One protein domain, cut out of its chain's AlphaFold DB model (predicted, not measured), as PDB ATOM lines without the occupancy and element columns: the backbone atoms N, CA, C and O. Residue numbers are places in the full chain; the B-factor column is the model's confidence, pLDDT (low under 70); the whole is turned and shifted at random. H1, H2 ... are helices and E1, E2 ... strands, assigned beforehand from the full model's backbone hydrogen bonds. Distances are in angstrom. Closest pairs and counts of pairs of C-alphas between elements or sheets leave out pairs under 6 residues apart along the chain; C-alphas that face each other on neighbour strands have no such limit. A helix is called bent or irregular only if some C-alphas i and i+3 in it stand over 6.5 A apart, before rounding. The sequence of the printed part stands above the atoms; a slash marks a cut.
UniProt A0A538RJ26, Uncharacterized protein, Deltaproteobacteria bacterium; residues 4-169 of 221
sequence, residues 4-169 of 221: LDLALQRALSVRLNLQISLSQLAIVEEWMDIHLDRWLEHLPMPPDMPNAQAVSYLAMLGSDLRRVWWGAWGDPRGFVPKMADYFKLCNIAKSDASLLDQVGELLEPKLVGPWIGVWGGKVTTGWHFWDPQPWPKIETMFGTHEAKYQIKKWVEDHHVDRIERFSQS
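Overview. This is residues 4 to 169 of the 221 residues of an uncharacterized protein of Deltaproteobacteria bacterium (UniProt A0A538RJ26). A twisted antiparallel sheet of five strands, curled like part of a barrel, has three helices, H2, H3 and H4, running along its strands over one face. Beyond E1 and H2 the longest helix, H1, makes one end of the longest axis; at the other end, past the bend in E4, lie H5 and H6. The printed part has 166 residues with six named helices and five named strands, in the order H1 H2 E1 E2 H3 H4 E3 E4 H5 H6 E5, and the sheet runs E1 E2 E3 E4 E5. The class is mixed, helices and strands. The whole is compact, with a radius of gyration of the C-alphas of 17.0 A and spans of 47 by 39 by 32 A.

Along the chain. The sheet is made of E1, residues 56 to 61, E2, residues 67 to 73, E3, residues 112 to 119, E4, residues 122 to 134, and E5, residues 162 to 168. E3 is 22.4 A long. E4 is the longest strand, 32.4 A from first to last C-alpha, and bends by 72 degrees at Asp 131. E5 ends at C-alpha 168, at (-31.491, -13.914, -65.892). H2 is residues 30 to 41, 17.2 A; H3 is residues 76 to 89, 19.4 A; H4 is residues 94 to 107, 19.9 A. H3 is neither bent nor irregular, but only just: C-alphas 78 and 81 are 6.5 A apart. H1, residues 4 to 23, is 28.3 A long and begins at C-alpha 4, at (-34.897, -16.289, -32.751). H5 is residues 135 to 139, and H6, residues 146 to 157, is 16.8 A long, with C-alpha 146 at (-26.435, -15.356, -81.794).

Arrangement. E1 and E5 are the edge strands. E1 and E2 form a hairpin, with N 60 and O 69 at 2.8 A, within hydrogen-bond range. E2 and E3 are antiparallel at 170 degrees, with N 70 and O 116 at 2.8 A. E3 and E4 form a second hairpin, with N 115 and O 126 at 2.8 A. E4 and E5 are antiparallel at 156 degrees; N 129 and O 166 are 2.9 A apart and, beyond the bend, N 163 and O 133 are 2.9 A apart. H2, H3 and H4 are on the same face, which with the sheet makes two layers, helices over one face of a sheet. H3 lies over E3 and E4 at a height over the sheet of 9.7 A; its closest C-alpha pair with E3 is Pro 76 and Val 112, 5.6 A. H2 lies over E3 at 10.1 A, and H4 over E4 at 10.5 A. H2 and H3 are close but not clearly touching, the C-alphas of Trp 39 and Tyr 86 being 7.1 A apart. H3 and H4 are near each other, with 8 pairs of C-alphas within 10 A. H1 only just grazes the sheet, with its residues 14 to 22, and is near H2. H5 only grazes the sheet, with its residues 135 to 138. H6 is not on the sheet; it is close to but not clearly touching H5, with the C-alphas of Glu 139 and Lys 152 at 7.8 A. In H1, H4, H5 and H6 every O i to N i+4 pair is within hydrogen-bond range; in H2 it is 6 of 8 and in H3 8 of 10.

Size, cuts and confidence. The two C-alphas farthest apart are those of Asp 5 and Glu 146, 51.1 A. The printed part has no cut. The link from H2 to E1, residues 42 to 55, is long. The mean pLDDT of the printed part is 79.1; 25 residues are under 70, namely 7, 10 to 11, 13, 15 to 33 and 143 to 144.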
ATOM      1  N   LEU A   4     -34.428 -17.565 -32.226       73.81
ATOM      2  CA  LEU A   4     -34.897 -16.289 -32.751       73.81
ATOM      3  C   LEU A   4     -33.874 -15.169 -32.523       73.81
ATOM      4  O   LEU A   4     -33.578 -14.430 -33.459       73.81
ATOM      5  N   ASP A   5     -33.278 -15.084 -31.330       70.44
ATOM      6  CA  ASP A   5     -32.248 -14.079 -31.022       70.44
ATOM      7  C   ASP A   5     -31.018 -14.256 -31.917       70.44
ATOM      8  O   ASP A   5     -30.465 -13.287 -32.433       70.44
ATOM      9  N   LEU A   6     -30.621 -15.510 -32.156       77.81
ATOM     10  CA  LEU A   6     -29.493 -15.834 -33.027       77.81
ATOM     11  C   LEU A   6     -29.785 -15.470 -34.492       77.81
ATOM     12  O   LEU A   6     -28.908 -14.969 -35.199       77.81
ATOM     13  N   ALA A   7     -31.018 -15.707 -34.951       67.12
ATOM     14  CA  ALA A   7     -31.468 -15.348 -36.292       67.12
ATOM     15  C   ALA A   7     -31.547 -13.824 -36.483       67.12
ATOM     16  O   ALA A   7     -31.061 -13.314 -37.490       67.12
ATOM     17  N   LEU A   8     -32.082 -13.092 -35.499       71.31
ATOM     18  CA  LEU A   8     -32.135 -11.626 -35.486       71.31
ATOM     19  C   LEU A   8     -30.740 -11.009 -35.478       71.31
ATOM     20  O   LEU A   8     -30.458 -10.116 -36.272       71.31
ATOM     21  N   GLN A   9     -29.843 -11.515 -34.633       75.38
ATOM     22  CA  GLN A   9     -28.471 -11.025 -34.554       75.38
ATOM     23  C   GLN A   9     -27.709 -11.258 -35.866       75.38
ATOM     24  O   GLN A   9     -26.954 -10.388 -36.295       75.38
ATOM     25  N   ARG A  10     -27.941 -12.395 -36.542       69.81
ATOM     26  CA  ARG A  10     -27.385 -12.670 -37.877       69.81
ATOM     27  C   ARG A  10     -27.995 -11.782 -38.959       69.81
ATOM     28  O   ARG A  10     -27.260 -11.246 -39.777       69.81
ATOM     29  N   ALA A  11     -29.311 -11.591 -38.963       64.62
ATOM     30  CA  ALA A  11     -29.968 -10.714 -39.930       64.62
ATOM     31  C   ALA A  11     -29.485  -9.258 -39.784       64.62
ATOM     32  O   ALA A  11     -29.171  -8.603 -40.776       64.62
ATOM     33  N   LEU A  12     -29.346  -8.778 -38.544       70.50
ATOM     34  CA  LEU A  12     -28.814  -7.451 -38.239       70.50
ATOM     35  C   LEU A  12     -27.338  -7.319 -38.617       70.50
ATOM     36  O   LEU A  12     -26.958  -6.305 -39.197       70.50
ATOM     37  N   SER A  13     -26.506  -8.324 -38.336       67.56
ATOM     38  CA  SER A  13     -25.086  -8.272 -38.698       67.56
ATOM     39  C   SER A  13     -24.874  -8.316 -40.210       67.56
ATOM     40  O   SER A  13     -24.009  -7.606 -40.718       67.56
ATOM     41  N   VAL A  14     -25.685  -9.084 -40.945       70.44
ATOM     42  CA  VAL A  14     -25.690  -9.081 -42.414       70.44
ATOM     43  C   VAL A  14     -26.111  -7.708 -42.933       70.44
ATOM     44  O   VAL A  14     -25.389  -7.127 -43.741       70.44
ATOM     45  N   ARG A  15     -27.210  -7.139 -42.422       67.38
ATOM     46  CA  ARG A  15     -27.685  -5.805 -42.820       67.38
ATOM     47  C   ARG A  15     -26.642  -4.715 -42.559       67.38
ATOM     48  O   ARG A  15     -26.375  -3.915 -43.448       67.38
ATOM     49  N   LEU A  16     -26.027  -4.705 -41.377       65.94
ATOM     50  CA  LEU A  16     -25.005  -3.719 -41.009       65.94
ATOM     51  C   LEU A  16     -23.736  -3.866 -41.851       65.94
ATOM     52  O   LEU A  16     -23.218  -2.866 -42.339       65.94
ATOM     53  N   ASN A  17     -23.250  -5.091 -42.073       67.75
ATOM     54  CA  ASN A  17     -22.072  -5.314 -42.916       67.75
ATOM     55  C   ASN A  17     -22.324  -4.904 -44.365       67.75
ATOM     56  O   ASN A  17     -21.437  -4.328 -44.993       67.75
ATOM     57  N   LEU A  18     -23.529  -5.157 -44.880       64.06
ATOM     58  CA  LEU A  18     -23.946  -4.658 -46.182       64.06
ATOM     59  C   LEU A  18     -23.928  -3.129 -46.182       64.06
ATOM     60  O   LEU A  18     -23.209  -2.555 -46.987       64.06
ATOM     61  N   GLN A  19     -24.611  -2.472 -45.244       61.31
ATOM     62  CA  GLN A  19     -24.702  -1.007 -45.162       61.31
ATOM     63  C   GLN A  19     -23.335  -0.314 -45.034       61.31
ATOM     64  O   GLN A  19     -23.079   0.691 -45.695       61.31
ATOM     65  N   ILE A  20     -22.423  -0.877 -44.241       62.69
ATOM     66  CA  ILE A  20     -21.057  -0.358 -44.088       62.69
ATOM     67  C   ILE A  20     -20.268  -0.545 -45.387       62.69
ATOM     68  O   ILE A  20     -19.667   0.412 -45.876       62.69
ATOM     69  N   SER A  21     -20.314  -1.742 -45.977       57.94
ATOM     70  CA  SER A  21     -19.626  -2.040 -47.241       57.94
ATOM     71  C   SER A  21     -20.156  -1.182 -48.395       57.94
ATOM     72  O   SER A  21     -19.397  -0.781 -49.271       57.94
ATOM     73  N   LEU A  22     -21.448  -0.856 -48.371       55.62
ATOM     74  CA  LEU A  22     -22.130   0.016 -49.323       55.62
ATOM     75  C   LEU A  22     -21.667   1.468 -49.209       55.62
ATOM     76  O   LEU A  22     -21.299   2.059 -50.216       55.62
ATOM     77  N   SER A  23     -21.600   2.014 -47.991       56.91
ATOM     78  CA  SER A  23     -21.215   3.416 -47.753       56.91
ATOM     79  C   SER A  23     -19.795   3.777 -48.214       56.91
ATOM     80  O   SER A  23     -19.484   4.949 -48.415       56.91
ATOM     81  N   GLN A  24     -18.924   2.776 -48.379       54.31
ATOM     82  CA  GLN A  24     -17.531   2.957 -48.801       54.31
ATOM     83  C   GLN A  24     -17.333   2.833 -50.314       54.31
ATOM     84  O   GLN A  24     -16.276   3.194 -50.835       54.31
ATOM     85  N   LEU A  25     -18.328   2.324 -51.038       55.50
ATOM     86  CA  LEU A  25     -18.255   2.176 -52.481       55.50
ATOM     87  C   LEU A  25     -18.747   3.469 -53.134       55.50
ATOM     88  O   LEU A  25     -19.922   3.805 -53.052       55.50
ATOM     89  N   ALA A  26     -17.867   4.149 -53.873       51.69
ATOM     90  CA  ALA A  26     -18.185   5.376 -54.620       51.69
ATOM     91  C   ALA A  26     -19.301   5.212 -55.679       51.69
ATOM     92  O   ALA A  26     -19.682   6.180 -56.329       51.69
ATOM     93  N   ILE A  27     -19.796   3.986 -55.878       54.56
ATOM     94  CA  ILE A  27     -20.892   3.635 -56.784       54.56
ATOM     95  C   ILE A  27     -22.267   3.634 -56.098       54.56
ATOM     96  O   ILE A  27     -23.287   3.601 -56.783       54.56
ATOM     97  N   VAL A  28     -22.297   3.635 -54.762       52.06
ATOM     98  CA  VAL A  28     -23.523   3.585 -53.965       52.06
ATOM     99  C   VAL A  28     -23.945   5.004 -53.643       52.06
ATOM    100  O   VAL A  28     -23.594   5.590 -52.625       52.06
ATOM    101  N   GLU A  29     -24.664   5.587 -54.587       57.50
ATOM    102  CA  GLU A  29     -25.335   6.862 -54.383       57.50
ATOM    103  C   GLU A  29     -26.632   6.654 -53.575       57.50
ATOM    104  O   GLU A  29     -27.225   5.577 -53.601       57.50
ATOM    105  N   GLU A  30     -27.127   7.702 -52.910       56.72
ATOM    106  CA  GLU A  30     -28.333   7.687 -52.051       56.72
ATOM    107  C   GLU A  30     -29.597   7.145 -52.762       56.72
ATOM    108  O   GLU A  30     -30.526   6.635 -52.137       56.72
ATOM    109  N   TRP A  31     -29.652   7.208 -54.098       55.41
ATOM    110  CA  TRP A  31     -30.754   6.622 -54.870       55.41
ATOM    111  C   TRP A  31     -30.713   5.087 -54.923       55.41
ATOM    112  O   TRP A  31     -31.748   4.460 -55.160       55.41
ATOM    113  N   MET A  32     -29.548   4.478 -54.703       57.75
ATOM    114  CA  MET A  32     -29.348   3.032 -54.708       57.75
ATOM    115  C   MET A  32     -29.859   2.382 -53.418       57.75
ATOM    116  O   MET A  32     -30.394   1.273 -53.483       57.75
ATOM    117  N   ASP A  33     -29.783   3.094 -52.288       63.72
ATOM    118  CA  ASP A  33     -30.303   2.640 -50.990       63.72
ATOM    119  C   ASP A  33     -31.782   2.262 -51.095       63.72
ATOM    120  O   ASP A  33     -32.183   1.198 -50.642       63.72
ATOM    121  N   ILE A  34     -32.584   3.046 -51.823       70.81
ATOM    122  CA  ILE A  34     -34.016   2.766 -52.012       70.81
ATOM    123  C   ILE A  34     -34.242   1.448 -52.765       70.81
ATOM    124  O   ILE A  34     -35.172   0.703 -52.452       70.81
ATOM    125  N   HIS A  35     -33.437   1.158 -53.789       72.81
ATOM    126  CA  HIS A  35     -33.584  -0.081 -54.554       72.81
ATOM    127  C   HIS A  35     -33.125  -1.294 -53.752       72.81
ATOM    128  O   HIS A  35     -33.765  -2.344 -53.818       72.81
ATOM    129  N   LEU A  36     -32.041  -1.143 -52.992       76.81
ATOM    130  CA  LEU A  36     -31.512  -2.215 -52.172       76.81
ATOM    131  C   LEU A  36     -32.391  -2.492 -50.948       76.81
ATOM    132  O   LEU A  36     -32.675  -3.655 -50.684       76.81
ATOM    133  N   ASP A  37     -32.868  -1.464 -50.249       79.25
ATOM    134  CA  ASP A  37     -33.786  -1.616 -49.118       79.25
ATOM    135  C   ASP A  37     -35.079  -2.293 -49.567       79.25
ATOM    136  O   ASP A  37     -35.498  -3.281 -48.968       79.25
ATOM    137  N   ARG A  38     -35.658  -1.855 -50.694       81.25
ATOM    138  CA  ARG A  38     -36.828  -2.528 -51.277       81.25
ATOM    139  C   ARG A  38     -36.537  -3.977 -51.620       81.25
ATOM    140  O   ARG A  38     -37.392  -4.825 -51.399       81.25
ATOM    141  N   TRP A  39     -35.366  -4.278 -52.175       84.94
ATOM    142  CA  TRP A  39     -34.990  -5.661 -52.449       84.94
ATOM    143  C   TRP A  39     -34.896  -6.480 -51.154       84.94
ATOM    144  O   TRP A  39     -35.505  -7.542 -51.084       84.94
ATOM    145  N   LEU A  40     -34.228  -5.962 -50.117       84.62
ATOM    146  CA  LEU A  40     -34.078  -6.616 -48.811       84.62
ATOM    147  C   LEU A  40     -35.420  -6.859 -48.106       84.62
ATOM    148  O   LEU A  40     -35.613  -7.924 -47.525       84.62
ATOM    149  N   GLU A  41     -36.360  -5.914 -48.184       85.06
ATOM    150  CA  GLU A  41     -37.717  -6.053 -47.629       85.06
ATOM    151  C   GLU A  41     -38.513  -7.199 -48.272       85.06
ATOM    152  O   GLU A  41     -39.428  -7.747 -47.656       85.06
ATOM    153  N   HIS A  42     -38.153  -7.581 -49.499       85.44
ATOM    154  CA  HIS A  42     -38.801  -8.654 -50.249       85.44
ATOM    155  C   HIS A  42     -38.006  -9.960 -50.228       85.44
ATOM    156  O   HIS A  42     -38.244 -10.851 -51.045       85.44
ATOM    157  N   LEU A  43     -37.075 -10.105 -49.288       86.25
ATOM    158  CA  LEU A  43     -36.453 -11.388 -49.005       86.25
ATOM    159  C   LEU A  43     -37.197 -12.074 -47.859       86.25
ATOM    160  O   LEU A  43     -37.572 -11.416 -46.884       86.25
ATOM    161  N   PRO A  44     -37.448 -13.391 -47.956       84.06
ATOM    162  CA  PRO A  44     -38.087 -14.111 -46.871       84.06
ATOM    163  C   PRO A  44     -37.194 -14.080 -45.630       84.06
ATOM    164  O   PRO A  44     -35.983 -14.299 -45.692       84.06
ATOM    165  N   MET A  45     -37.803 -13.820 -44.479       81.25
ATOM    166  CA  MET A  45     -37.131 -13.992 -43.194       81.25
ATOM    167  C   MET A  45     -37.186 -15.472 -42.789       81.25
ATOM    168  O   MET A  45     -38.044 -16.200 -43.281       81.25
ATOM    169  N   PRO A  46     -36.331 -15.956 -41.868       76.81
ATOM    170  CA  PRO A  46     -36.383 -17.351 -41.426       76.81
ATOM    171  C   PRO A  46     -37.785 -17.847 -41.014       76.81
ATOM    172  O   PRO A  46     -38.117 -18.968 -41.376       76.81
ATOM    173  N   PRO A  47     -38.657 -17.053 -40.355       79.75
ATOM    174  CA  PRO A  47     -40.037 -17.472 -40.081       79.75
ATOM    175  C   PRO A  47     -40.916 -17.664 -41.329       79.75
ATOM    176  O   PRO A  47     -41.855 -18.452 -41.285       79.75
ATOM    177  N   ASP A  48     -40.613 -16.965 -42.426       78.94
ATOM    178  CA  ASP A  48     -41.321 -17.082 -43.709       78.94
ATOM    179  C   ASP A  48     -40.837 -18.300 -44.520       78.94
ATOM    180  O   ASP A  48     -41.471 -18.699 -45.498       78.94
ATOM    181  N   MET A  49     -39.696 -18.883 -44.141       83.62
ATOM    182  CA  MET A  49     -39.098 -20.027 -44.820       83.62
ATOM    183  C   MET A  49     -39.653 -21.348 -44.272       83.62
ATOM    184  O   MET A  49     -39.802 -21.511 -43.056       83.62
ATOM    185  N   PRO A  50     -39.897 -22.351 -45.136       81.69
ATOM    186  CA  PRO A  50     -40.295 -23.675 -44.676       81.69
ATOM    187  C   PRO A  50     -39.232 -24.244 -43.730       81.69
ATOM    188  O   PRO A  50     -38.028 -24.124 -43.969       81.69
ATOM    189  N   ASN A  51     -39.679 -24.867 -42.639       81.56
ATOM    190  CA  ASN A  51     -38.817 -25.435 -41.594       81.56
ATOM    191  C   ASN A  51     -37.841 -24.429 -40.953       81.56
ATOM    192  O   ASN A  51     -36.793 -24.833 -40.452       81.56
ATOM    193  N   ALA A  52     -38.159 -23.131 -40.991       73.88
ATOM    194  CA  ALA A  52     -37.291 -22.058 -40.516       73.88
ATOM    195  C   ALA A  52     -35.878 -22.074 -41.135       73.88
ATOM    196  O   ALA A  52     -34.899 -21.686 -40.492       73.88
ATOM    197  N   GLN A  53     -35.759 -22.562 -42.376       75.69
ATOM    198  CA  GLN A  53     -34.479 -22.618 -43.074       75.69
ATOM    199  C   GLN A  53     -33.878 -21.220 -43.242       75.69
ATOM    200  O   GLN A  53     -34.573 -20.234 -43.490       75.69
ATOM    201  N   ALA A  54     -32.555 -21.143 -43.114       74.44
ATOM    202  CA  ALA A  54     -31.836 -19.899 -43.325       74.44
ATOM    203  C   ALA A  54     -31.788 -19.548 -44.816       74.44
ATOM    204  O   ALA A  54     -31.553 -20.403 -45.669       74.44
ATOM    205  N   VAL A  55     -31.951 -18.261 -45.107       84.69
ATOM    206  CA  VAL A  55     -31.692 -17.705 -46.431       84.69
ATOM    207  C   VAL A  55     -30.189 -17.561 -46.643       84.69
ATOM    208  O   VAL A  55     -29.479 -17.050 -45.774       84.69
ATOM    209  N   SER A  56     -29.705 -17.995 -47.806       86.75
ATOM    210  CA  SER A  56     -28.320 -17.769 -48.218       86.75
ATOM    211  C   SER A  56     -28.195 -16.407 -48.885       86.75
ATOM    212  O   SER A  56     -29.036 -16.059 -49.705       86.75
ATOM    213  N   TYR A  57     -27.138 -15.668 -48.554       85.81
ATOM    214  CA  TYR A  57     -26.833 -14.353 -49.115       85.81
ATOM    215  C   TYR A  57     -25.428 -14.355 -49.704       85.81
ATOM    216  O   TYR A  57     -24.500 -14.897 -49.101       85.81
ATOM    217  N   LEU A  58     -25.258 -13.706 -50.851       85.31
ATOM    218  CA  LEU A  58     -23.958 -13.502 -51.476       85.31
ATOM    219  C   LEU A  58     -23.872 -12.092 -52.039       85.31
ATOM    220  O   LEU A  58     -24.726 -11.676 -52.819       85.31
ATOM    221  N   ALA A  59     -22.798 -11.398 -51.677       84.19
ATOM    222  CA  ALA A  59     -22.366 -10.174 -52.327       84.19
ATOM    223  C   ALA A  59     -21.096 -10.475 -53.130       84.19
ATOM    224  O   ALA A  59     -20.151 -11.065 -52.607       84.19
ATOM    225  N   MET A  60     -21.077 -10.083 -54.398       82.75
ATOM    226  CA  MET A  60     -19.916 -10.171 -55.276       82.75
ATOM    227  C   MET A  60     -19.532  -8.768 -55.729       82.75
ATOM    228  O   MET A  60     -20.386  -7.978 -56.130       82.75
ATOM    229  N   LEU A  61     -18.234  -8.485 -55.698       80.94
ATOM    230  CA  LEU A  61     -17.656  -7.242 -56.187       80.94
ATOM    231  C   LEU A  61     -16.836  -7.552 -57.438       80.94
ATOM    232  O   LEU A  61     -16.063  -8.509 -57.460       80.94
ATOM    233  N   GLY A  62     -17.022  -6.754 -58.485       76.56
ATOM    234  CA  GLY A  62     -16.148  -6.790 -59.651       76.56
ATOM    235  C   GLY A  62     -14.726  -6.411 -59.251       76.56
ATOM    236  O   GLY A  62     -14.530  -5.564 -58.382       76.56
ATOM    237  N   SER A  63     -13.727  -7.003 -59.906       75.00
ATOM    238  CA  SER A  63     -12.314  -6.662 -59.678       75.00
ATOM    239  C   SER A  63     -11.997  -5.199 -59.996       75.00
ATOM    240  O   SER A  63     -11.063  -4.634 -59.439       75.00
ATOM    241  N   ASP A  64     -12.795  -4.577 -60.865       74.81
ATOM    242  CA  ASP A  64     -12.732  -3.153 -61.182       74.81
ATOM    243  C   ASP A  64     -13.393  -2.261 -60.115       74.81
ATOM    244  O   ASP A  64     -13.299  -1.042 -60.216       74.81
ATOM    245  N   LEU A  65     -14.069  -2.841 -59.113       71.12
ATOM    246  CA  LEU A  65     -14.915  -2.167 -58.115       71.12
ATOM    247  C   LEU A  65     -16.046  -1.317 -58.721       71.12
ATOM    248  O   LEU A  65     -16.695  -0.537 -58.025       71.12
ATOM    249  N   ARG A  66     -16.323  -1.482 -60.019       70.69
ATOM    250  CA  ARG A  66     -17.387  -0.763 -60.741       70.69
ATOM    251  C   ARG A  66     -18.649  -1.597 -60.886       70.69
ATOM    252  O   ARG A  66     -19.604  -1.173 -61.542       70.69
ATOM    253  N   ARG A  67     -18.625  -2.809 -60.340       77.69
ATOM    254  CA  ARG A  67     -19.720  -3.764 -60.408       77.69
ATOM    255  C   ARG A  67     -19.962  -4.332 -59.034       77.69
ATOM    256  O   ARG A  67     -19.026  -4.779 -58.375       77.69
ATOM    257  N   VAL A  68     -21.221  -4.348 -58.641       83.25
ATOM    258  CA  VAL A  68     -21.643  -5.026 -57.425       83.25
ATOM    259  C   VAL A  68     -22.846  -5.877 -57.748       83.25
ATOM    260  O   VAL A  68     -23.685  -5.496 -58.559       83.25
ATOM    261  N   TRP A  69     -22.914  -7.047 -57.142       86.50
ATOM    262  CA  TRP A  69     -24.026  -7.958 -57.293       86.50
ATOM    263  C   TRP A  69     -24.374  -8.524 -55.923       86.50
ATOM    264  O   TRP A  69     -23.502  -9.031 -55.224       86.50
ATOM    265  N   TRP A  70     -25.642  -8.451 -55.555       87.81
ATOM    266  CA  TRP A  70     -26.216  -9.086 -54.382       87.81
ATOM    267  C   TRP A  70     -27.255 -10.085 -54.838       87.81
ATOM    268  O   TRP A  70     -28.098  -9.781 -55.679       87.81
ATOM    269  N   GLY A  71     -27.242 -11.265 -54.247       89.56
ATOM    270  CA  GLY A  71     -28.337 -12.201 -54.406       89.56
ATOM    271  C   GLY A  71     -28.583 -12.974 -53.140       89.56
ATOM    272  O   GLY A  71     -27.714 -13.096 -52.271       89.56
ATOM    273  N   ALA A  72     -29.799 -13.481 -53.063       89.88
ATOM    274  CA  ALA A  72     -30.258 -14.290 -51.963       89.88
ATOM    275  C   ALA A  72     -31.047 -15.461 -52.523       89.88
ATOM    276  O   ALA A  72     -31.777 -15.270 -53.485       89.88
ATOM    277  N   TRP A  73     -30.909 -16.647 -51.943       90.50
ATOM    278  CA  TRP A  73     -31.618 -17.837 -52.411       90.50
ATOM    279  C   TRP A  73     -31.964 -18.795 -51.275       90.50
ATOM    280  O   TRP A  73     -31.349 -18.783 -50.202       90.50
ATOM    281  N   GLY A  74     -32.947 -19.651 -51.537       89.94
ATOM    282  CA  GLY A  74     -33.436 -20.658 -50.602       89.94
ATOM    283  C   GLY A  74     -34.506 -21.551 -51.226       89.94
ATOM    284  O   GLY A  74     -34.678 -21.567 -52.444       89.94
ATOM    285  N   ASP A  75     -35.216 -22.295 -50.374       88.44
ATOM    286  CA  ASP A  75     -36.335 -23.162 -50.763       88.44
ATOM    287  C   ASP A  75     -37.426 -22.376 -51.530       88.44
ATOM    288  O   ASP A  75     -37.931 -21.364 -51.016       88.44
ATOM    289  N   PRO A  76     -37.829 -22.841 -52.731       88.38
ATOM    290  CA  PRO A  76     -38.835 -22.185 -53.559       88.38
ATOM    291  C   PRO A  76     -40.162 -21.900 -52.865       88.38
ATOM    292  O   PRO A  76     -40.786 -20.883 -53.157       88.38
ATOM    293  N   ARG A  77     -40.588 -22.736 -51.913       87.25
ATOM    294  CA  ARG A  77     -41.889 -22.575 -51.243       87.25
ATOM    295  C   ARG A  77     -41.980 -21.284 -50.429       87.25
ATOM    296  O   ARG A  77     -43.065 -20.724 -50.318       87.25
ATOM    297  N   GLY A  78     -40.859 -20.816 -49.879       85.44
ATOM    298  CA  GLY A  78     -40.781 -19.525 -49.185       85.44
ATOM    299  C   GLY A  78     -40.379 -18.376 -50.113       85.44
ATOM    300  O   GLY A  78     -40.879 -17.259 -49.982       85.44
ATOM    301  N   PHE A  79     -39.498 -18.646 -51.079       88.31
ATOM    302  CA  PHE A  79     -38.922 -17.612 -51.938       88.31
ATOM    303  C   PHE A  79     -39.829 -17.140 -53.072       88.31
ATOM    304  O   PHE A  79     -39.901 -15.938 -53.328       88.31
ATOM    305  N   VAL A  80     -40.520 -18.056 -53.756       87.00
ATOM    306  CA  VAL A  80     -41.324 -17.729 -54.946       87.00
ATOM    307  C   VAL A  80     -42.409 -16.687 -54.644       87.00
ATOM    308  O   VAL A  80     -42.493 -15.718 -55.402       87.00
ATOM    309  N   PRO A  81     -43.183 -16.775 -53.539       86.69
ATOM    310  CA  PRO A  81     -44.185 -15.756 -53.220       86.69
ATOM    311  C   PRO A  81     -43.583 -14.355 -53.039       86.69
ATOM    312  O   PRO A  81     -44.064 -13.387 -53.629       86.69
ATOM    313  N   LYS A  82     -42.481 -14.247 -52.284       87.06
ATOM    314  CA  LYS A  82     -41.800 -12.969 -52.020       87.06
ATOM    315  C   LYS A  82     -41.182 -12.375 -53.289       87.06
ATOM    316  O   LYS A  82     -41.287 -11.174 -53.529       87.06
ATOM    317  N   MET A  83     -40.594 -13.221 -54.134       86.06
ATOM    318  CA  MET A  83     -40.072 -12.816 -55.440       86.06
ATOM    319  C   MET A  83     -41.171 -12.324 -56.378       86.06
ATOM    320  O   MET A  83     -40.977 -11.321 -57.062       86.06
ATOM    321  N   ALA A  84     -42.323 -12.994 -56.404       84.31
ATOM    322  CA  ALA A  84     -43.455 -12.566 -57.215       84.31
ATOM    323  C   ALA A  84     -43.929 -11.164 -56.803       84.31
ATOM    324  O   ALA A  84     -44.178 -10.320 -57.666       84.31
ATOM    325  N   ASP A  85     -44.001 -10.881 -55.502       84.19
ATOM    326  CA  ASP A  85     -44.366  -9.554 -54.999       84.19
ATOM    327  C   ASP A  85     -43.313  -8.493 -55.335       84.19
ATOM    328  O   ASP A  85     -43.657  -7.414 -55.827       84.19
ATOM    329  N   TYR A  86     -42.028  -8.826 -55.197       84.12
ATOM    330  CA  TYR A  86     -40.939  -7.948 -55.621       84.12
ATOM    331  C   TYR A  86     -41.019  -7.600 -57.113       84.12
ATOM    332  O   TYR A  86     -40.929  -6.435 -57.502       84.12
ATOM    333  N   PHE A  87     -41.241  -8.593 -57.974       82.81
ATOM    334  CA  PHE A  87     -41.299  -8.373 -59.415       82.81
ATOM    335  C   PHE A  87     -42.540  -7.604 -59.869       82.81
ATOM    336  O   PHE A  87     -42.448  -6.837 -60.833       82.81
ATOM    337  N   LYS A  88     -43.666  -7.713 -59.148       81.94
ATOM    338  CA  LYS A  88     -44.815  -6.812 -59.343       81.94
ATOM    339  C   LYS A  88     -44.421  -5.357 -59.082       81.94
ATOM    340  O   LYS A  88     -44.760  -4.496 -59.891       81.94
ATOM    341  N   LEU A  89     -43.662  -5.076 -58.018       79.25
ATOM    342  CA  LEU A  89     -43.162  -3.721 -57.737       79.25
ATOM    343  C   LEU A  89     -42.159  -3.231 -58.785       79.25
ATOM    344  O   LEU A  89     -42.158  -2.051 -59.135       79.25
ATOM    345  N   CYS A  90     -41.325  -4.130 -59.312       76.62
ATOM    346  CA  CYS A  90     -40.411  -3.818 -60.409       76.62
ATOM    347  C   CYS A  90     -41.118  -3.616 -61.760       76.62
ATOM    348  O   CYS A  90     -40.457  -3.217 -62.718       76.62
ATOM    349  N   ASN A  91     -42.430  -3.870 -61.847       79.88
ATOM    350  CA  ASN A  91     -43.232  -3.750 -63.065       79.88
ATOM    351  C   ASN A  91     -42.603  -4.500 -64.258       79.88
ATOM    352  O   ASN A  91     -42.468  -3.948 -65.356       79.88
ATOM    353  N   ILE A  92     -42.172  -5.745 -64.020       80.31
ATOM    354  CA  ILE A  92     -41.585  -6.590 -65.067       80.31
ATOM    355  C   ILE A  92     -42.588  -6.833 -66.202       80.31
ATOM    356  O   ILE A  92     -43.807  -6.818 -66.000       80.31
ATOM    357  N   ALA A  93     -42.088  -7.057 -67.418       78.56
ATOM    358  CA  ALA A  93     -42.963  -7.364 -68.538       78.56
ATOM    359  C   ALA A  93     -43.683  -8.704 -68.309       78.56
ATOM    360  O   ALA A  93     -43.096  -9.658 -67.801       78.56
ATOM    361  N   LYS A  94     -44.944  -8.810 -68.753       80.25
ATOM    362  CA  LYS A  94     -45.708 -10.070 -68.676       80.25
ATOM    363  C   LYS A  94     -44.980 -11.235 -69.353       80.25
ATOM    364  O   LYS A  94     -45.038 -12.346 -68.851       80.25
ATOM    365  N   SER A  95     -44.264 -10.966 -70.446       80.81
ATOM    366  CA  SER A  95     -43.431 -11.957 -71.137       80.81
ATOM    367  C   SER A  95     -42.297 -12.498 -70.265       80.81
ATOM    368  O   SER A  95     -42.006 -13.685 -70.336       80.81
ATOM    369  N   ASP A  96     -41.680 -11.654 -69.432       78.50
ATOM    370  CA  ASP A  96     -40.608 -12.078 -68.526       78.50
ATOM    371  C   ASP A  96     -41.163 -12.894 -67.352       78.50
ATOM    372  O   ASP A  96     -40.527 -13.850 -66.917       78.50
ATOM    373  N   ALA A  97     -42.358 -12.542 -66.862       80.06
ATOM    374  CA  ALA A  97     -43.057 -13.324 -65.843       80.06
ATOM    375  C   ALA A  97     -43.420 -14.720 -66.375       80.06
ATOM    376  O   ALA A  97     -43.081 -15.716 -65.748       80.06
ATOM    377  N   SER A  98     -44.005 -14.800 -67.576       82.69
ATOM    378  CA  SER A  98     -44.313 -16.082 -68.220       82.69
ATOM    379  C   SER A  98     -43.065 -16.927 -68.484       82.69
ATOM    380  O   SER A  98     -43.121 -18.145 -68.353       82.69
ATOM    381  N   LEU A  99     -41.938 -16.297 -68.832       81.38
ATOM    382  CA  LEU A  99     -40.668 -17.006 -68.987       81.38
ATOM    383  C   LEU A  99     -40.175 -17.570 -67.650       81.38
ATOM    384  O   LEU A  99     -39.742 -18.716 -67.604       81.38
ATOM    385  N   LEU A 100     -40.242 -16.789 -66.569       82.38
ATOM    386  CA  LEU A 100     -39.872 -17.256 -65.232       82.38
ATOM    387  C   LEU A 100     -40.719 -18.463 -64.808       82.38
ATOM    388  O   LEU A 100     -40.153 -19.445 -64.330       82.38
ATOM    389  N   ASP A 101     -42.035 -18.406 -65.020       84.31
ATOM    390  CA  ASP A 101     -42.947 -19.511 -64.702       84.31
ATOM    391  C   ASP A 101     -42.596 -20.763 -65.522       84.31
ATOM    392  O   ASP A 101     -42.397 -21.836 -64.955       84.31
ATOM    393  N   GLN A 102     -42.399 -20.615 -66.838       84.56
ATOM    394  CA  GLN A 102     -42.009 -21.716 -67.725       84.56
ATOM    395  C   GLN A 102     -40.680 -22.363 -67.305       84.56
ATOM    396  O   GLN A 102     -40.543 -23.588 -67.326       84.56
ATOM    397  N   VAL A 103     -39.683 -21.554 -66.936       82.62
ATOM    398  CA  VAL A 103     -38.389 -22.067 -66.469       82.62
ATOM    399  C   VAL A 103     -38.545 -22.754 -65.110       82.62
ATOM    400  O   VAL A 103     -37.930 -23.796 -64.889       82.62
ATOM    401  N   GLY A 104     -39.379 -22.213 -64.218       83.25
ATOM    402  CA  GLY A 104     -39.700 -22.824 -62.930       83.25
ATOM    403  C   GLY A 104     -40.340 -24.207 -63.079       83.25
ATOM    404  O   GLY A 104     -39.876 -25.151 -62.443       83.25
ATOM    405  N   GLU A 105     -41.337 -24.338 -63.957       85.94
ATOM    406  CA  GLU A 105     -42.015 -25.606 -64.263       85.94
ATOM    407  C   GLU A 105     -41.081 -26.628 -64.918       85.94
ATOM    408  O   GLU A 105     -41.128 -27.813 -64.602       85.94
ATOM    409  N   LEU A 106     -40.209 -26.187 -65.829       84.12
ATOM    410  CA  LEU A 106     -39.313 -27.096 -66.539       84.12
ATOM    411  C   LEU A 106     -38.160 -27.581 -65.654       84.12
ATOM    412  O   LEU A 106     -37.756 -28.746 -65.726       84.12
ATOM    413  N   LEU A 107     -37.553 -26.677 -64.881       83.56
ATOM    414  CA  LEU A 107     -36.351 -26.989 -64.117       83.56
ATOM    415  C   LEU A 107     -36.643 -27.605 -62.753       83.56
ATOM    416  O   LEU A 107     -35.822 -28.409 -62.318       83.56
ATOM    417  N   GLU A 108     -37.769 -27.255 -62.124       85.38
ATOM    418  CA  GLU A 108     -38.090 -27.588 -60.727       85.38
ATOM    419  C   GLU A 108     -36.887 -27.368 -59.786       85.38
ATOM    420  O   GLU A 108     -36.405 -28.293 -59.124       85.38
ATOM    421  N   PRO A 109     -36.335 -26.143 -59.755       84.94
ATOM    422  CA  PRO A 109     -35.051 -25.883 -59.127       84.94
ATOM    423  C   PRO A 109     -35.131 -26.047 -57.612       84.94
ATOM    424  O   PRO A 109     -36.031 -25.519 -56.958       84.94
ATOM    425  N   LYS A 110     -34.125 -26.704 -57.027       87.50
ATOM    426  CA  LYS A 110     -34.035 -26.892 -55.567       87.50
ATOM    427  C   LYS A 110     -33.907 -25.588 -54.790       87.50
ATOM    428  O   LYS A 110     -34.362 -25.513 -53.651       87.50
ATOM    429  N   LEU A 111     -33.239 -24.598 -55.376       89.19
ATOM    430  CA  LEU A 111     -32.997 -23.297 -54.766       89.19
ATOM    431  C   LEU A 111     -33.251 -22.191 -55.787       89.19
ATOM    432  O   LEU A 111     -32.759 -22.239 -56.918       89.19
ATOM    433  N   VAL A 112     -33.982 -21.168 -55.360       90.56
ATOM    434  CA  VAL A 112     -34.352 -20.007 -56.174       90.56
ATOM    435  C   VAL A 112     -34.125 -18.727 -55.390       90.56
ATOM    436  O   VAL A 112     -34.192 -18.716 -54.159       90.56
ATOM    437  N   GLY A 113     -33.835 -17.652 -56.116       89.88
ATOM    438  CA  GLY A 113     -33.527 -16.371 -55.522       89.88
ATOM    439  C   GLY A 113     -33.695 -15.185 -56.463       89.88
ATOM    440  O   GLY A 113     -33.505 -15.334 -57.676       89.88
ATOM    441  N   PRO A 114     -34.008 -13.984 -55.949       89.75
ATOM    442  CA  PRO A 114     -33.811 -12.750 -56.677       89.75
ATOM    443  C   PRO A 114     -32.377 -12.247 -56.484       89.75
ATOM    444  O   PRO A 114     -31.689 -12.545 -55.504       89.75
ATOM    445  N   TRP A 115     -31.948 -11.398 -57.400       89.88
ATOM    446  CA  TRP A 115     -30.709 -10.659 -57.272       89.88
ATOM    447  C   TRP A 115     -30.877  -9.216 -57.719       89.88
ATOM    448  O   TRP A 115     -31.772  -8.876 -58.496       89.88
ATOM    449  N   ILE A 116     -29.997  -8.367 -57.213       87.00
ATOM    450  CA  ILE A 116     -29.864  -6.966 -57.574       87.00
ATOM    451  C   ILE A 116     -28.388  -6.679 -57.812       87.00
ATOM    452  O   ILE A 116     -27.527  -7.118 -57.061       87.00
ATOM    453  N   GLY A 117     -28.069  -5.979 -58.886       85.12
ATOM    454  CA  GLY A 117     -26.701  -5.634 -59.221       85.12
ATOM    455  C   GLY A 117     -26.601  -4.252 -59.828       85.12
ATOM    456  O   GLY A 117     -27.549  -3.737 -60.418       85.12
ATOM    457  N   VAL A 118     -25.428  -3.655 -59.678       80.06
ATOM    458  CA  VAL A 118     -25.068  -2.382 -60.286       80.06
ATOM    459  C   VAL A 118     -23.907  -2.606 -61.223       80.06
ATOM    460  O   VAL A 118     -22.881  -3.163 -60.842       80.06
ATOM    461  N   TRP A 119     -24.064  -2.144 -62.453       79.81
ATOM    462  CA  TRP A 119     -22.988  -2.080 -63.428       79.81
ATOM    463  C   TRP A 119     -23.211  -0.887 -64.345       79.81
ATOM    464  O   TRP A 119     -24.331  -0.599 -64.765       79.81
ATOM    465  N   GLY A 120     -22.136  -0.153 -64.641       73.62
ATOM    466  CA  GLY A 120     -22.215   1.023 -65.514       73.62
ATOM    467  C   GLY A 120     -23.199   2.094 -65.022       73.62
ATOM    468  O   GLY A 120     -23.852   2.731 -65.843       73.62
ATOM    469  N   GLY A 121     -23.349   2.246 -63.698       72.38
ATOM    470  CA  GLY A 121     -24.257   3.219 -63.077       72.38
ATOM    471  C   GLY A 121     -25.745   2.871 -63.174       72.38
ATOM    472  O   GLY A 121     -26.585   3.716 -62.883       72.38
ATOM    473  N   LYS A 122     -26.100   1.651 -63.597       77.00
ATOM    474  CA  LYS A 122     -27.491   1.191 -63.685       77.00
ATOM    475  C   LYS A 122     -27.742   0.070 -62.690       77.00
ATOM    476  O   LYS A 122     -27.000  -0.912 -62.673       77.00
ATOM    477  N   VAL A 123     -28.818   0.201 -61.916       79.06
ATOM    478  CA  VAL A 123     -29.358  -0.898 -61.114       79.06
ATOM    479  C   VAL A 123     -30.139  -1.823 -62.033       79.06
ATOM    480  O   VAL A 123     -31.058  -1.398 -62.733       79.06
ATOM    481  N   THR A 124     -29.770  -3.093 -62.010       81.75
ATOM    482  CA  THR A 124     -30.492  -4.170 -62.675       81.75
ATOM    483  C   THR A 124     -30.874  -5.197 -61.631       81.75
ATOM    484  O   THR A 124     -30.106  -5.488 -60.718       81.75
ATOM    485  N   THR A 125     -32.066  -5.749 -61.753       84.75
ATOM    486  CA  THR A 125     -32.536  -6.831 -60.896       84.75
ATOM    487  C   THR A 125     -32.781  -8.053 -61.755       84.75
ATOM    488  O   THR A 125     -32.830  -7.954 -62.982       84.75
ATOM    489  N   GLY A 126     -32.922  -9.206 -61.123       86.88
ATOM    490  CA  GLY A 126     -33.339 -10.411 -61.806       86.88
ATOM    491  C   GLY A 126     -33.517 -11.576 -60.867       86.88
ATOM    492  O   GLY A 126     -33.656 -11.401 -59.658       86.88
ATOM    493  N   TRP A 127     -33.544 -12.765 -61.444       87.75
ATOM    494  CA  TRP A 127     -33.702 -14.016 -60.724       87.75
ATOM    495  C   TRP A 127     -32.595 -14.989 -61.096       87.75
ATOM    496  O   TRP A 127     -31.906 -14.847 -62.113       87.75
ATOM    497  N   HIS A 128     -32.382 -15.964 -60.228       87.88
ATOM    498  CA  HIS A 128     -31.469 -17.056 -60.482       87.88
ATOM    499  C   HIS A 128     -31.934 -18.333 -59.792       87.88
ATOM    500  O   HIS A 128     -32.628 -18.296 -58.775       87.88
ATOM    501  N   PHE A 129     -31.493 -19.453 -60.347       87.38
ATOM    502  CA  PHE A 129     -31.657 -20.776 -59.772       87.38
ATOM    503  C   PHE A 129     -30.290 -21.351 -59.443       87.38
ATOM    504  O   PHE A 129     -29.326 -21.167 -60.193       87.38
ATOM    505  N   TRP A 130     -30.216 -22.028 -58.305       82.25
ATOM    506  CA  TRP A 130     -29.040 -22.769 -57.881       82.25
ATOM    507  C   TRP A 130     -29.393 -24.252 -57.856       82.25
ATOM    508  O   TRP A 130     -29.841 -24.790 -56.843       82.25
ATOM    509  N   ASP A 131     -29.239 -24.893 -59.008       80.88
ATOM    510  CA  ASP A 131     -29.472 -26.319 -59.164       80.88
ATOM    511  C   ASP A 131     -28.659 -26.834 -60.359       80.88
ATOM    512  O   ASP A 131     -28.839 -26.318 -61.466       80.88
ATOM    513  N   PRO A 132     -27.756 -27.812 -60.162       84.44
ATOM    514  CA  PRO A 132     -26.982 -28.379 -61.254       84.44
ATOM    515  C   PRO A 132     -27.914 -29.070 -62.249       84.44
ATOM    516  O   PRO A 132     -28.549 -30.076 -61.928       84.44
ATOM    517  N   GLN A 133     -27.986 -28.543 -63.468       84.50
ATOM    518  CA  GLN A 133     -28.867 -29.057 -64.518       84.50
ATOM    519  C   GLN A 133     -28.047 -29.413 -65.768       84.50
ATOM    520  O   GLN A 133     -27.069 -28.724 -66.090       84.50
ATOM    521  N   PRO A 134     -28.408 -30.496 -66.479       87.00
ATOM    522  CA  PRO A 134     -27.679 -30.935 -67.661       87.00
ATOM    523  C   PRO A 134     -27.848 -29.925 -68.802       87.00
ATOM    524  O   PRO A 134     -28.949 -29.411 -69.028       87.00
ATOM    525  N   TRP A 135     -26.770 -29.669 -69.551       84.56
ATOM    526  CA  TRP A 135     -26.772 -28.682 -70.640       84.56
ATOM    527  C   TRP A 135     -27.937 -28.842 -71.640       84.56
ATOM    528  O   TRP A 135     -28.603 -27.838 -71.903       84.56
ATOM    529  N   PRO A 136     -28.289 -30.054 -72.128       85.38
ATOM    530  CA  PRO A 136     -29.385 -30.223 -73.087       85.38
ATOM    531  C   PRO A 136     -30.739 -29.695 -72.597       85.38
ATOM    532  O   PRO A 136     -31.549 -29.233 -73.396       85.38
ATOM    533  N   LYS A 137     -30.988 -29.731 -71.280       83.81
ATOM    534  CA  LYS A 137     -32.226 -29.215 -70.682       83.81
ATOM    535  C   LYS A 137     -32.239 -27.687 -70.646       83.81
ATOM    536  O   LYS A 137     -33.293 -27.086 -70.796       83.81
ATOM    537  N   ILE A 138     -31.078 -27.061 -70.465       82.25
ATOM    538  CA  ILE A 138     -30.946 -25.601 -70.441       82.25
ATOM    539  C   ILE A 138     -30.912 -25.025 -71.858       82.25
ATOM    540  O   ILE A 138     -31.469 -23.954 -72.101       82.25
ATOM    541  N   GLU A 139     -30.312 -25.739 -72.812       82.50
ATOM    542  CA  GLU A 139     -30.188 -25.307 -74.207       82.50
ATOM    543  C   GLU A 139     -31.545 -24.947 -74.838       82.50
ATOM    544  O   GLU A 139     -31.638 -24.008 -75.637       82.50
ATOM    545  N   THR A 140     -32.612 -25.662 -74.472       81.56
ATOM    546  CA  THR A 140     -33.972 -25.433 -74.986       81.56
ATOM    547  C   THR A 140     -34.582 -24.116 -74.508       81.56
ATOM    548  O   THR A 140     -35.440 -23.569 -75.196       81.56
ATOM    549  N   MET A 141     -34.110 -23.573 -73.382       75.62
ATOM    550  CA  MET A 141     -34.634 -22.342 -72.781       75.62
ATOM    551  C   MET A 141     -33.983 -21.079 -73.350       75.62
ATOM    552  O   MET A 141     -34.517 -19.980 -73.205       75.62
ATOM    553  N   PHE A 142     -32.831 -21.209 -74.015       72.69
ATOM    554  CA  PHE A 142     -32.243 -20.086 -74.734       72.69
ATOM    555  C   PHE A 142     -33.019 -19.818 -76.024       72.69
ATOM    556  O   PHE A 142     -33.149 -20.701 -76.883       72.69
ATOM    557  N   GLY A 143     -33.454 -18.566 -76.188       69.69
ATOM    558  CA  GLY A 143     -34.023 -18.067 -77.438       69.69
ATOM    559  C   GLY A 143     -33.059 -18.192 -78.625       69.69
ATOM    560  O   GLY A 143     -31.868 -18.473 -78.478       69.69
ATOM    561  N   THR A 144     -33.567 -17.963 -79.832       66.44
ATOM    562  CA  THR A 144     -32.823 -18.095 -81.096       66.44
ATOM    563  C   THR A 144     -31.938 -16.876 -81.381       66.44
ATOM    564  O   THR A 144     -32.093 -16.208 -82.401       66.44
ATOM    565  N   HIS A 145     -31.033 -16.547 -80.462       70.31
ATOM    566  CA  HIS A 145     -30.097 -15.428 -80.604       70.31
ATOM    567  C   HIS A 145     -28.671 -15.917 -80.867       70.31
ATOM    568  O   HIS A 145     -28.296 -17.007 -80.447       70.31
ATOM    569  N   GLU A 146     -27.852 -15.079 -81.506       73.75
ATOM    570  CA  GLU A 146     -26.435 -15.356 -81.794       73.75
ATOM    571  C   GLU A 146     -25.648 -15.800 -80.547       73.75
ATOM    572  O   GLU A 146     -24.837 -16.724 -80.605       73.75
ATOM    573  N   ALA A 147     -25.975 -15.225 -79.384       74.25
ATOM    574  CA  ALA A 147     -25.396 -15.603 -78.099       74.25
ATOM    575  C   ALA A 147     -25.568 -17.098 -77.771       74.25
ATOM    576  O   ALA A 147     -24.663 -17.700 -77.197       74.25
ATOM    577  N   LYS A 148     -26.677 -17.731 -78.178       79.38
ATOM    578  CA  LYS A 148     -26.895 -19.171 -77.983       79.38
ATOM    579  C   LYS A 148     -25.840 -19.995 -78.710       79.38
ATOM    580  O   LYS A 148     -25.314 -20.939 -78.133       79.38
ATOM    581  N   TYR A 149     -25.512 -19.630 -79.948       83.00
ATOM    582  CA  TYR A 149     -24.499 -20.336 -80.734       83.00
ATOM    583  C   TYR A 149     -23.108 -20.186 -80.122       83.00
ATOM    584  O   TYR A 149     -22.358 -21.155 -80.080       83.00
ATOM    585  N   GLN A 150     -22.784 -19.002 -79.595       84.69
ATOM    586  CA  GLN A 150     -21.511 -18.777 -78.910       84.69
ATOM    587  C   GLN A 150     -21.406 -19.592 -77.616       84.69
ATOM    588  O   GLN A 150     -20.384 -20.235 -77.389       84.69
ATOM    589  N   ILE A 151     -22.466 -19.617 -76.798       83.94
ATOM    590  CA  ILE A 151     -22.496 -20.413 -75.563       83.94
ATOM    591  C   ILE A 151     -22.427 -21.905 -75.893       83.94
ATOM    592  O   ILE A 151     -21.641 -22.618 -75.282       83.94
ATOM    593  N   LYS A 152     -23.194 -22.370 -76.885       85.62
ATOM    594  CA  LYS A 152     -23.174 -23.767 -77.330       85.62
ATOM    595  C   LYS A 152     -21.781 -24.192 -77.777       85.62
ATOM    596  O   LYS A 152     -21.272 -25.192 -77.287       85.62
ATOM    597  N   LYS A 153     -21.150 -23.397 -78.644       88.12
ATOM    598  CA  LYS A 153     -19.782 -23.652 -79.097       88.12
ATOM    599  C   LYS A 153     -18.812 -23.716 -77.917       88.12
ATOM    600  O   LYS A 153     -18.016 -24.637 -77.835       88.12
ATOM    601  N   TRP A 154     -18.911 -22.782 -76.971       88.94
ATOM    602  CA  TRP A 154     -18.058 -22.785 -75.783       88.94
ATOM    603  C   TRP A 154     -18.264 -24.036 -74.913       88.94
ATOM    604  O   TRP A 154     -17.285 -24.625 -74.465       88.94
ATOM    605  N   VAL A 155     -19.516 -24.463 -74.710       88.19
ATOM    606  CA  VAL A 155     -19.866 -25.687 -73.967       88.19
ATOM    607  C   VAL A 155     -19.296 -26.933 -74.644       88.19
ATOM    608  O   VAL A 155     -18.742 -27.789 -73.955       88.19
ATOM    609  N   GLU A 156     -19.403 -27.019 -75.971       88.25
ATOM    610  CA  GLU A 156     -18.837 -28.110 -76.771       88.25
ATOM    611  C   GLU A 156     -17.303 -28.125 -76.686       88.25
ATOM    612  O   GLU A 156     -16.723 -29.166 -76.383       88.25
ATOM    613  N   ASP A 157     -16.660 -26.964 -76.861       92.94
ATOM    614  CA  ASP A 157     -15.200 -26.801 -76.825       92.94
ATOM    615  C   ASP A 157     -14.597 -27.133 -75.443       92.94
ATOM    616  O   ASP A 157     -13.449 -27.565 -75.355       92.94
ATOM    617  N   HIS A 158     -15.351 -26.923 -74.357       90.25
ATOM    618  CA  HIS A 158     -14.885 -27.118 -72.975       90.25
ATOM    619  C   HIS A 158     -15.458 -28.373 -72.305       90.25
ATOM    620  O   HIS A 158     -15.201 -28.590 -71.121       90.25
ATOM    621  N   HIS A 159     -16.221 -29.191 -73.038       87.62
ATOM    622  CA  HIS A 159     -16.857 -30.414 -72.535       87.62
ATOM    623  C   HIS A 159     -17.663 -30.188 -71.242       87.62
ATOM    624  O   HIS A 159     -17.506 -30.896 -70.248       87.62
ATOM    625  N   VAL A 160     -18.512 -29.156 -71.233       86.31
ATOM    626  CA  VAL A 160     -19.318 -28.812 -70.053       86.31
ATOM    627  C   VAL A 160     -20.583 -29.666 -70.001       86.31
ATOM    628  O   VAL A 160     -21.537 -29.440 -70.741       86.31
ATOM    629  N   ASP A 161     -20.619 -30.614 -69.066       83.75
ATOM    630  CA  ASP A 161     -21.751 -31.540 -68.915       83.75
ATOM    631  C   ASP A 161     -22.967 -30.912 -68.209       83.75
ATOM    632  O   ASP A 161     -24.125 -31.260 -68.472       83.75
ATOM    633  N   ARG A 162     -22.715 -29.983 -67.278       84.69
ATOM    634  CA  ARG A 162     -23.739 -29.384 -66.415       84.69
ATOM    635  C   ARG A 162     -23.486 -27.912 -66.149       84.69
ATOM    636  O   ARG A 162     -22.346 -27.465 -66.058       84.69
ATOM    637  N   ILE A 163     -24.572 -27.180 -65.950       84.25
ATOM    638  CA  ILE A 163     -24.541 -25.792 -65.506       84.25
ATOM    639  C   ILE A 163     -25.012 -25.761 -64.057       84.25
ATOM    640  O   ILE A 163     -26.116 -26.196 -63.744       84.25
ATOM    641  N   GLU A 164     -24.161 -25.242 -63.179       85.12
ATOM    642  CA  GLU A 164     -24.416 -25.178 -61.733       85.12
ATOM    643  C   GLU A 164     -25.457 -24.115 -61.365       85.12
ATOM    644  O   GLU A 164     -26.202 -24.238 -60.392       85.12
ATOM    645  N   ARG A 165     -25.482 -23.025 -62.135       82.88
ATOM    646  CA  ARG A 165     -26.276 -21.848 -61.823       82.88
ATOM    647  C   ARG A 165     -26.743 -21.160 -63.088       82.88
ATOM    648  O   ARG A 165     -25.948 -20.853 -63.972       82.88
ATOM    649  N   PHE A 166     -28.027 -20.832 -63.109       82.62
ATOM    650  CA  PHE A 166     -28.643 -20.059 -64.175       82.62
ATOM    651  C   PHE A 166     -29.175 -18.746 -63.604       82.62
ATOM    652  O   PHE A 166     -29.811 -18.739 -62.552       82.62
ATOM    653  N   SER A 167     -28.904 -17.625 -64.268       83.19
ATOM    654  CA  SER A 167     -29.362 -16.302 -63.837       83.19
ATOM    655  C   SER A 167     -29.823 -15.478 -65.023       83.19
ATOM    656  O   SER A 167     -29.136 -15.439 -66.042       83.19
ATOM    657  N   GLN A 168     -30.930 -14.762 -64.853       79.75
ATOM    658  CA  GLN A 168     -31.491 -13.914 -65.892       79.75
ATOM    659  C   GLN A 168     -31.963 -12.576 -65.326       79.75
ATOM    660  O   GLN A 168     -32.540 -12.502 -64.239       79.75
ATOM    661  N   SER A 169     -31.711 -11.511 -66.086       77.75
ATOM    662  CA  SER A 169     -32.310 -10.198 -65.865       77.75
ATOM    663  C   SER A 169     -33.602 -10.089 -66.684       77.75
ATOM    664  O   SER A 169     -33.522 -10.259 -67.905       77.75
TER     665      SER A 169